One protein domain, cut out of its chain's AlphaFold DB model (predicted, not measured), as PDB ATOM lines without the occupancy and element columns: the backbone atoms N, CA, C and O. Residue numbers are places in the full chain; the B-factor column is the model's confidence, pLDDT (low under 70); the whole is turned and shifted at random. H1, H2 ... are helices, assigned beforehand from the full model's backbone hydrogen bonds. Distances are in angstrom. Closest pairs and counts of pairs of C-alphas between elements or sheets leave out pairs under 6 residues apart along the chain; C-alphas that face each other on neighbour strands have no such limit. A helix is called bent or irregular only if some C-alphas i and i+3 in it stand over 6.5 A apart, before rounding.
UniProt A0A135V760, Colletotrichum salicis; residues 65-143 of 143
ATOM      1  N   PHE A  65     107.671 168.377 177.232       76.44
ATOM      2  CA  PHE A  65     107.484 167.050 176.682       76.44
ATOM      3  C   PHE A  65     106.573 166.249 177.606       76.44
ATOM      4  O   PHE A  65     106.964 165.847 178.698       76.44
ATOM      5  N   ASP A  66     105.342 166.006 177.154       84.25
ATOM      6  CA  ASP A  66     104.374 165.176 177.870       84.25
ATOM      7  C   ASP A  66     104.778 163.696 177.778       84.25
ATOM      8  O   ASP A  66     104.296 162.937 176.928       84.25
ATOM      9  N   LYS A  67     105.636 163.260 178.703       83.50
ATOM     10  CA  LYS A  67     106.057 161.859 178.835       83.50
ATOM     11  C   LYS A  67     104.866 160.901 178.880       83.50
ATOM     12  O   LYS A  67     104.904 159.866 178.232       83.50
ATOM     13  N   ALA A  68     103.787 161.254 179.583       85.31
ATOM     14  CA  ALA A  68     102.593 160.413 179.673       85.31
ATOM     15  C   ALA A  68     101.897 160.212 178.313       85.31
ATOM     16  O   ALA A  68     101.512 159.089 177.990       85.31
ATOM     17  N   LYS A  69     101.775 161.268 177.489       87.94
ATOM     18  CA  LYS A  69     101.216 161.141 176.130       87.94
ATOM     19  C   LYS A  69     102.135 160.346 175.220       87.94
ATOM     20  O   LYS A  69     101.647 159.522 174.455       87.94
ATOM     21  N   TRP A  70     103.443 160.597 175.302       88.38
ATOM     22  CA  TRP A  70     104.413 159.854 174.508       88.38
ATOM     23  C   TRP A  70     104.327 158.371 174.838       88.38
ATOM     24  O   TRP A  70     104.018 157.597 173.941       88.38
ATOM     25  N   VAL A  71     104.445 158.012 176.126       86.81
ATOM     26  CA  VAL A  71     104.285 156.640 176.622       86.81
ATOM     27  C   VAL A  71     102.967 156.048 176.139       86.81
ATOM     28  O   VAL A  71     102.988 154.949 175.610       86.81
ATOM     29  N   ALA A  72     101.836 156.752 176.226       87.81
ATOM     30  CA  ALA A  72     100.551 156.233 175.748       87.81
ATOM     31  C   ALA A  72     100.574 155.805 174.266       87.81
ATOM     32  O   ALA A  72      99.977 154.776 173.946       87.81
ATOM     33  N   GLY A  73     101.306 156.528 173.412       86.62
ATOM     34  CA  GLY A  73     101.458 156.242 171.983       86.62
ATOM     35  C   GLY A  73     102.393 155.078 171.629       86.62
ATOM     36  O   GLY A  73     102.347 154.615 170.491       86.62
ATOM     37  N   LEU A  74     103.213 154.576 172.562       87.50
ATOM     38  CA  LEU A  74     104.067 153.408 172.305       87.50
ATOM     39  C   LEU A  74     103.284 152.093 172.364       87.50
ATOM     40  O   LEU A  74     102.317 151.937 173.126       87.50
ATOM     41  N   THR A  75     103.755 151.104 171.604       90.25
ATOM     42  CA  THR A  75     103.244 149.731 171.686       90.25
ATOM     43  C   THR A  75     103.597 149.098 173.036       90.25
ATOM     44  O   THR A  75     104.511 149.545 173.730       90.25
ATOM     45  N   ALA A  76     102.864 148.055 173.438       87.69
ATOM     46  CA  ALA A  76     103.125 147.354 174.699       87.69
ATOM     47  C   ALA A  76     104.568 146.821 174.777       87.69
ATOM     48  O   ALA A  76     105.235 147.006 175.788       87.69
ATOM     49  N   GLU A  77     105.071 146.262 173.675       86.94
ATOM     50  CA  GLU A  77     106.448 145.766 173.590       86.94
ATOM     51  C   GLU A  77     107.476 146.899 173.735       86.94
ATOM     52  O   GLU A  77     108.442 146.785 174.487       86.94
ATOM     53  N   GLN A  78     107.260 148.030 173.057       87.12
ATOM     54  CA  GLN A  78     108.157 149.179 173.174       87.12
ATOM     55  C   GLN A  78     108.159 149.755 174.590       87.12
ATOM     56  O   GLN A  78     109.213 150.141 175.083       87.12
ATOM     57  N   LYS A  79     107.000 149.795 175.258       87.50
ATOM     58  CA  LYS A  79     106.887 150.236 176.655       87.50
ATOM     59  C   LYS A  79     107.714 149.366 177.587       87.50
ATOM     60  O   LYS A  79     108.362 149.910 178.468       87.50
ATOM     61  N   GLU A  80     107.695 148.055 177.383       87.19
ATOM     62  CA  GLU A  80     108.454 147.107 178.197       87.19
ATOM     63  C   GLU A  80     109.965 147.257 177.965       87.19
ATOM     64  O   GLU A  80     110.733 147.383 178.920       87.19
ATOM     65  N   LEU A  81     110.395 147.348 176.700       87.75
ATOM     66  CA  LEU A  81     111.805 147.555 176.349       87.75
ATOM     67  C   LEU A  81     112.339 148.897 176.869       87.75
ATOM     68  O   LEU A  81     113.463 148.951 177.370       87.75
ATOM     69  N   LEU A  82     111.534 149.956 176.763       87.94
ATOM     70  CA  LEU A  82     111.893 151.326 177.132       87.94
ATOM     71  C   LEU A  82     111.503 151.690 178.570       87.94
ATOM     72  O   LEU A  82     111.633 152.846 178.969       87.94
ATOM     73  N   GLN A  83     111.000 150.743 179.367       85.62
ATOM     74  CA  GLN A  83     110.509 151.026 180.719       85.62
ATOM     75  C   GLN A  83     111.599 151.633 181.600       85.62
ATOM     76  O   GLN A  83     111.332 152.504 182.430       85.62
ATOM     77  N   LEU A  84     112.835 151.183 181.402       82.56
ATOM     78  CA  LEU A  84     113.971 151.644 182.172       82.56
ATOM     79  C   LEU A  84     114.289 153.105 181.846       82.56
ATOM     80  O   LEU A  84     114.388 153.914 182.760       82.56
ATOM     81  N   GLU A  85     114.317 153.451 180.565       84.31
ATOM     82  CA  GLU A  85     114.488 154.796 180.025       84.31
ATOM     83  C   GLU A  85     113.357 155.708 180.487       84.31
ATOM     84  O   GLU A  85     113.591 156.826 180.928       84.31
ATOM     85  N   ILE A  86     112.119 155.216 180.459       84.06
ATOM     86  CA  ILE A  86     110.976 155.936 181.010       84.06
ATOM     87  C   ILE A  86     111.207 156.176 182.505       84.06
ATOM     88  O   ILE A  86     110.914 157.262 182.978       84.06
ATOM     89  N   SER A  87     111.729 155.232 183.284       81.31
ATOM     90  CA  SER A  87     111.918 155.434 184.728       81.31
ATOM     91  C   SER A  87     113.113 156.328 185.090       81.31
ATOM     92  O   SER A  87     112.999 157.126 186.020       81.31
ATOM     93  N   SER A  88     114.225 156.230 184.356       79.56
ATOM     94  CA  SER A  88     115.509 156.853 184.702       79.56
ATOM     95  C   SER A  88     115.807 158.135 183.922       79.56
ATOM     96  O   SER A  88     116.525 158.998 184.428       79.56
ATOM     97  N   LEU A  89     115.256 158.300 182.714       81.38
ATOM     98  CA  LEU A  89     115.550 159.433 181.840       81.38
ATOM     99  C   LEU A  89     114.562 160.588 182.064       81.38
ATOM    100  O   LEU A  89     113.337 160.421 182.074       81.38
ATOM    101  N   HIS A  90     115.109 161.792 182.230       78.50
ATOM    102  CA  HIS A  90     114.322 163.007 182.439       78.50
ATOM    103  C   HIS A  90     113.635 163.471 181.141       78.50
ATOM    104  O   HIS A  90     114.155 163.279 180.041       78.50
ATOM    105  N   GLU A  91     112.484 164.135 181.263       81.44
ATOM    106  CA  GLU A  91     111.647 164.601 180.139       81.44
ATOM    107  C   GLU A  91     112.391 165.475 179.119       81.44
ATOM    108  O   GLU A  91     112.142 165.371 177.923       81.44
ATOM    109  N   SER A  92     113.355 166.277 179.572       81.25
ATOM    110  CA  SER A  92     114.191 167.133 178.723       81.25
ATOM    111  C   SER A  92     115.085 166.332 177.773       81.25
ATOM    112  O   SER A  92     115.309 166.746 176.640       81.25
ATOM    113  N   TRP A  93     115.577 165.174 178.223       80.94
ATOM    114  CA  TRP A  93     116.369 164.260 177.402       80.94
ATOM    115  C   TRP A  93     115.472 163.385 176.541       80.94
ATOM    116  O   TRP A  93     115.756 163.217 175.362       80.94
ATOM    117  N   LEU A  94     114.352 162.899 177.081       84.38
ATOM    118  CA  LEU A  94     113.370 162.160 176.286       84.38
ATOM    119  C   LEU A  94     112.820 162.997 175.130       84.38
ATOM    120  O   LEU A  94     112.657 162.465 174.044       84.38
ATOM    121  N   ALA A  95     112.596 164.299 175.307       84.62
ATOM    122  CA  ALA A  95     112.162 165.176 174.221       84.62
ATOM    123  C   ALA A  95     113.120 165.152 173.018       84.62
ATOM    124  O   ALA A  95     112.669 165.206 171.875       84.62
ATOM    125  N   LEU A  96     114.424 165.060 173.293       83.81
ATOM    126  CA  LEU A  96     115.492 165.071 172.296       83.81
ATOM    127  C   LEU A  96     115.793 163.664 171.755       83.81
ATOM    128  O   LEU A  96     116.116 163.510 170.584       83.81
ATOM    129  N   LEU A  97     115.675 162.639 172.604       86.31
ATOM    130  CA  LEU A  97     116.014 161.252 172.288       86.31
ATOM    131  C   LEU A  97     114.807 160.412 171.864       86.31
ATOM    132  O   LEU A  97     115.020 159.291 171.427       86.31
ATOM    133  N   LYS A  98     113.561 160.896 171.970       86.19
ATOM    134  CA  LYS A  98     112.347 160.107 171.679       86.19
ATOM    135  C   LYS A  98     112.399 159.420 170.314       86.19
ATOM    136  O   LYS A  98     111.954 158.284 170.194       86.19
ATOM    137  N   ASP A  99     112.943 160.099 169.309       87.69
ATOM    138  CA  ASP A  99     113.021 159.596 167.938       87.69
ATOM    139  C   ASP A  99     114.141 158.546 167.804       87.69
ATOM    140  O   ASP A  99     113.971 157.538 167.125       87.69
ATOM    141  N   GLU A 100     115.231 158.700 168.563       88.19
ATOM    142  CA  GLU A 100     116.331 157.731 168.638       88.19
ATOM    143  C   GLU A 100     115.953 156.486 169.455       88.19
ATOM    144  O   GLU A 100     116.203 155.365 169.021       88.19
ATOM    145  N   VAL A 101     115.297 156.634 170.610       86.69
ATOM    146  CA  VAL A 101     114.909 155.494 171.466       86.69
ATOM    147  C   VAL A 101     113.745 154.691 170.886       86.69
ATOM    148  O   VAL A 101     113.585 153.519 171.212       86.69
ATOM    149  N   THR A 102     112.935 155.296 170.011       88.44
ATOM    150  CA  THR A 102     111.908 154.576 169.233       88.44
ATOM    151  C   THR A 102     112.430 154.060 167.896       88.44
ATOM    152  O   THR A 102     111.697 153.362 167.189       88.44
ATOM    153  N   SER A 103     113.688 154.350 167.556       90.94
ATOM    154  CA  SER A 103     114.315 153.826 166.351       90.94
ATOM    155  C   SER A 103     114.454 152.306 166.428       90.94
ATOM    156  O   SER A 103     114.639 151.708 167.493       90.94
ATOM    157  N   LYS A 104     114.397 151.664 165.260       91.00
ATOM    158  CA  LYS A 104     114.577 150.217 165.146       91.00
ATOM    159  C   LYS A 104     115.927 149.768 165.717       91.00
ATOM    160  O   LYS A 104     115.978 148.756 166.405       91.00
ATOM    161  N   GLU A 105     116.987 150.530 165.471       89.69
ATOM    162  CA  GLU A 105     118.344 150.201 165.919       89.69
ATOM    163  C   GLU A 105     118.444 150.176 167.450       89.69
ATOM    164  O   GLU A 105     119.033 149.260 168.023       89.69
ATOM    165  N   PHE A 106     117.795 151.127 168.127       89.56
ATOM    166  CA  PHE A 106     117.755 151.151 169.586       89.56
ATOM    167  C   PHE A 106     116.922 149.995 170.159       89.56
ATOM    168  O   PHE A 106     117.342 149.331 171.107       89.56
ATOM    169  N   LEU A 107     115.763 149.697 169.567       90.19
ATOM    170  CA  LEU A 107     114.931 148.568 169.997       90.19
ATOM    171  C   LEU A 107     115.639 147.223 169.786       90.19
ATOM    172  O   LEU A 107     115.585 146.352 170.658       90.19
ATOM    173  N   ASP A 108     116.343 147.061 168.668       91.06
ATOM    174  CA  ASP A 108     117.139 145.867 168.394       91.06
ATOM    175  C   ASP A 108     118.327 145.753 169.356       91.06
ATOM    176  O   ASP A 108     118.607 144.652 169.833       91.06
ATOM    177  N   LEU A 109     118.958 146.868 169.744       89.44
ATOM    178  CA  LEU A 109     119.970 146.888 170.803       89.44
ATOM    179  C   LEU A 109     119.392 146.405 172.140       89.44
ATOM    180  O   LEU A 109     119.996 145.563 172.803       89.44
ATOM    181  N   LYS A 110     118.208 146.883 172.533       87.88
ATOM    182  CA  LYS A 110     117.543 146.449 173.775       87.88
ATOM    183  C   LYS A 110     117.205 144.960 173.751       87.88
ATOM    184  O   LYS A 110     117.469 144.254 174.723       87.88
ATOM    185  N   ARG A 111     116.688 144.459 172.626       89.81
ATOM    186  CA  ARG A 111     116.434 143.024 172.413       89.81
ATOM    187  C   ARG A 111     117.725 142.206 172.448       89.81
ATOM    188  O   ARG A 111     117.739 141.120 173.020       89.81
ATOM    189  N   PHE A 112     118.806 142.720 171.866       89.62
ATOM    190  CA  PHE A 112     120.124 142.089 171.894       89.62
ATOM    191  C   PHE A 112     120.685 142.010 173.317       89.62
ATOM    192  O   PHE A 112     121.133 140.943 173.729       89.62
ATOM    193  N   LEU A 113     120.602 143.093 174.094       86.00
ATOM    194  CA  LEU A 113     121.046 143.118 175.491       86.00
ATOM    195  C   LEU A 113     120.236 142.159 176.367       86.00
ATOM    196  O   LEU A 113     120.822 141.455 177.189       86.00
ATOM    197  N   ASN A 114     118.915 142.087 176.177       85.19
ATOM    198  CA  ASN A 114     118.084 141.089 176.853       85.19
ATOM    199  C   ASN A 114     118.519 139.672 176.471       85.19
ATOM    200  O   ASN A 114     118.791 138.870 177.355       85.19
ATOM    201  N   ARG A 115     118.725 139.397 175.176       88.44
ATOM    202  CA  ARG A 115     119.212 138.093 174.709       88.44
ATOM    203  C   ARG A 115     120.585 137.725 175.280       88.44
ATOM    204  O   ARG A 115     120.770 136.572 175.649       88.44
ATOM    205  N   GLU A 116     121.539 138.654 175.374       87.94
ATOM    206  CA  GLU A 116     122.834 138.361 176.011       87.94
ATOM    207  C   GLU A 116     122.703 138.176 177.525       87.94
ATOM    208  O   GLU A 116     123.402 137.339 178.096       87.94
ATOM    209  N   SER A 117     121.783 138.896 178.171       83.25
ATOM    210  CA  SER A 117     121.470 138.691 179.590       83.25
ATOM    211  C   SER A 117     120.889 137.292 179.824       83.25
ATOM    212  O   SER A 117     121.352 136.583 180.717       83.25
ATOM    213  N   ASP A 118     119.955 136.863 178.970       83.50
ATOM    214  CA  ASP A 118     119.354 135.523 178.982       83.50
ATOM    215  C   ASP A 118     120.378 134.433 178.640       83.50
ATOM    216  O   ASP A 118     120.349 133.340 179.201       83.50
ATOM    217  N   ALA A 119     121.340 134.740 177.764       87.19
ATOM    218  CA  ALA A 119     122.473 133.870 177.453       87.19
ATOM    219  C   ALA A 119     123.509 133.788 178.595       87.19
ATOM    220  O   ALA A 119     124.540 133.127 178.448       87.19
ATOM    221  N   GLY A 120     123.268 134.460 179.726       84.00
ATOM    222  CA  GLY A 120     124.144 134.457 180.896       84.00
ATOM    223  C   GLY A 120     125.390 135.332 180.743       84.00
ATOM    224  O   GLY A 120     126.323 135.222 181.543       84.00
ATOM    225  N   LYS A 121     125.443 136.210 179.732       79.75
ATOM    226  CA  LYS A 121     126.534 137.170 179.566       79.75
ATOM    227  C   LYS A 121     126.347 138.326 180.541       79.75
ATOM    228  O   LYS A 121     125.442 139.148 180.421       79.75
ATOM    229  N   LYS A 122     127.243 138.403 181.521       78.69
ATOM    230  CA  LYS A 122     127.281 139.505 182.478       78.69
ATOM    231  C   LYS A 122     127.888 140.740 181.810       78.69
ATOM    232  O   LYS A 122     129.098 140.795 181.605       78.69
ATOM    233  N   TRP A 123     127.050 141.714 181.474       80.00
ATOM    234  CA  TRP A 123     127.475 143.015 180.958       80.00
ATOM    235  C   TRP A 123     127.364 144.096 182.041       80.00
ATOM    236  O   TRP A 123     126.625 143.949 183.015       80.00
ATOM    237  N   PHE A 124     128.166 145.149 181.891       76.56
ATOM    238  CA  PHE A 124     128.247 146.278 182.816       76.56
ATOM    239  C   PHE A 124     128.193 147.595 182.027       76.56
ATOM    240  O   PHE A 124     128.726 147.624 180.913       76.56
ATOM    241  N   PRO A 125     127.626 148.683 182.583       75.19
ATOM    242  CA  PRO A 125     126.992 148.799 183.906       75.19
ATOM    243  C   PRO A 125     125.681 147.999 184.012       75.19
ATOM    244  O   PRO A 125     125.115 147.648 182.977       75.19
ATOM    245  N   PRO A 126     125.184 147.694 185.230       73.94
ATOM    246  CA  PRO A 126     123.823 147.191 185.409       73.94
ATOM    247  C   PRO A 126     122.823 148.056 184.641       73.94
ATOM    248  O   PRO A 126     123.013 149.265 184.541       73.94
ATOM    249  N   LYS A 127     121.743 147.458 184.128       68.50
ATOM    250  CA  LYS A 127     120.732 148.162 183.319       68.50
ATOM    251  C   LYS A 127     120.295 149.502 183.929       68.50
ATOM    252  O   LYS A 127     120.198 150.483 183.208       68.50
ATOM    253  N   GLU A 128     120.104 149.551 185.247       70.12
ATOM    254  CA  GLU A 128     119.693 150.742 186.004       70.12
ATOM    255  C   GLU A 128     120.760 151.849 186.013       70.12
ATOM    256  O   GLU A 128     120.417 153.028 185.994       70.12
ATOM    257  N   ASP A 129     122.039 151.477 185.945       70.94
ATOM    258  CA  ASP A 129     123.182 152.389 185.991       70.94
ATOM    259  C   ASP A 129     123.620 152.906 184.615       70.94
ATOM    260  O   ASP A 129     124.462 153.802 184.529       70.94
ATOM    261  N   VAL A 130     123.050 152.388 183.520       77.75
ATOM    262  CA  VAL A 130     123.380 152.818 182.145       77.75
ATOM    263  C   VAL A 130     123.169 154.322 181.950       77.75
ATOM    264  O   VAL A 130     123.865 154.945 181.153       77.75
ATOM    265  N   TYR A 131     122.247 154.920 182.707       69.44
ATOM    266  CA  TYR A 131     121.882 156.335 182.624       69.44
ATOM    267  C   TYR A 131     122.427 157.178 183.790       69.44
ATOM    268  O   TYR A 131     122.157 158.375 183.860       69.44
ATOM    269  N   SER A 132     123.254 156.604 184.669       68.56
ATOM    270  CA  SER A 132     123.823 157.302 185.836       68.56
ATOM    271  C   SER A 132     124.836 158.406 185.481       68.56
ATOM    272  O   SER A 132     125.295 159.131 186.360       68.56
ATOM    273  N   TRP A 133     125.178 158.580 184.200       62.59
ATOM    274  CA  TRP A 133     126.021 159.676 183.704       62.59
ATOM    275  C   TRP A 133     125.241 160.955 183.366       62.59
ATOM    276  O   TRP A 133     125.851 161.999 183.123       62.59
ATOM    277  N   TYR A 134     123.907 160.915 183.360       60.00
ATOM    278  CA  TYR A 134     123.104 162.107 183.117       60.00
ATOM    279  C   TYR A 134     123.044 162.958 184.385       60.00
ATOM    280  O   TYR A 134     122.272 162.686 185.300       60.00
ATOM    281  N   VAL A 135     123.855 164.018 184.435       53.97
ATOM    282  CA  VAL A 135     123.728 165.077 185.445       53.97
ATOM    283  C   VAL A 135     122.326 165.687 185.328       53.97
ATOM    284  O   VAL A 135     122.012 166.279 184.289       53.97
ATOM    285  N   PRO A 136     121.469 165.589 186.365       53.94
ATOM    286  CA  PRO A 136     120.243 166.368 186.406       53.94
ATOM    287  C   PRO A 136     120.638 167.843 186.386       53.94
ATOM    288  O   PRO A 136     121.462 168.269 187.199       53.94
ATOM    289  N   LEU A 137     120.073 168.620 185.456       51.22
ATOM    290  CA  LEU A 137     120.247 170.072 185.446       51.22
ATOM    291  C   LEU A 137     119.874 170.595 186.838       51.22
ATOM    292  O   LEU A 137     118.728 170.476 187.274       51.22
ATOM    293  N   ARG A 138     120.885 171.079 187.568       58.25
ATOM    294  CA  ARG A 138     120.777 171.482 188.969       58.25
ATOM    295  C   ARG A 138     119.671 172.531 189.081       58.25
ATOM    296  O   ARG A 138     119.828 173.650 188.601       58.25
ATOM    297  N   LYS A 139     118.554 172.161 189.712       54.00
ATOM    298  CA  LYS A 139     117.488 173.105 190.056       54.00
ATOM    299  C   LYS A 139     118.096 174.125 191.031       54.00
ATOM    300  O   LYS A 139     118.676 173.690 192.031       54.00
ATOM    301  N   PRO A 140     118.058 175.438 190.746       51.34
ATOM    302  CA  PRO A 140     118.576 176.430 191.676       51.34
ATOM    303  C   PRO A 140     117.799 176.318 192.991       51.34
ATOM    304  O   PRO A 140     116.569 176.244 192.986       51.34
ATOM    305  N   ALA A 141     118.530 176.224 194.102       53.19
ATOM    306  CA  ALA A 141     117.944 176.228 195.433       53.19
ATOM    307  C   ALA A 141     117.176 177.546 195.638       53.19
ATOM    308  O   ALA A 141     117.683 178.591 195.216       53.19
ATOM    309  N   PRO A 142     115.978 177.529 196.245       63.84
ATOM    310  CA  PRO A 142     115.356 178.766 196.688       63.84
ATOM    311  C   PRO A 142     116.240 179.388 197.778       63.84
ATOM    312  O   PRO A 142     116.579 178.712 198.751       63.84
ATOM    313  N   SER A 143     116.654 180.635 197.541       62.75
ATOM    314  CA  SER A 143     117.373 181.491 198.492       62.75
ATOM    315  C   SER A 143     116.560 181.785 199.745       62.75
ATOM    316  O   SER A 143     115.317 181.887 199.627       62.75
TER     317      SER A 143
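This is residues 65 to 143 of the 143 residues of a protein of Colletotrichum salicis (UniProt A0A135V760). Short helices form a loose group from which H5, the longest, runs outward; the chain folds back from it to H6, and residues 138 to 143 stick out as a tail. There are 79 residues printed, all helix by class, with H1 to H6 in order and no named strand. The whole is loose, radius of gyration of the C-alphas 14.5 A, spanning 52 by 29 by 16 A.

Start at H5, residues 104 to 118; its residues 107 to 111 alone touch H2, residues 76 to 81, closest C-alphas Leu 81 and Lys 110, 6.4 A. H4, residues 91 to 101, is about perpendicular to H5, 89 degrees, and close but not clearly touching, closest C-alphas Glu 100 and Phe 106, 6.8 A. H1, residues 67 to 73, is close but not clearly touching H4, closest C-alphas Lys 67 and Glu 91, 6.4 A. H3, residues 83 to 88, touches H6, residues 127 to 131, closest C-alphas Ser 88 and Tyr 131, 6.7 A. Every O i to N i+4 pair is within hydrogen-bond range in H1, H2, H3 and H5, against 4 of 7 in H4 and 0 of 1 in H6, which has 1 of 2 O i to N i+3 pairs.

Find C-alpha 104 at (114.577, 150.217, 165.146); H5 runs 20.7 A to C-alpha 118 at (119.354, 135.523, 178.982). H4 spans 13.0 A and is irregular, C-alphas 96 and 99 being 7.4 A apart; H6 is only just irregular, C-alphas 128 and 131 being 6.9 A apart.

The C-alphas farthest apart, Ala 119 and Ser 143, are 52.3 A apart. The printed part has no cut and no long link; pLDDT is under 70 at residue 127 and residues 131 to 143.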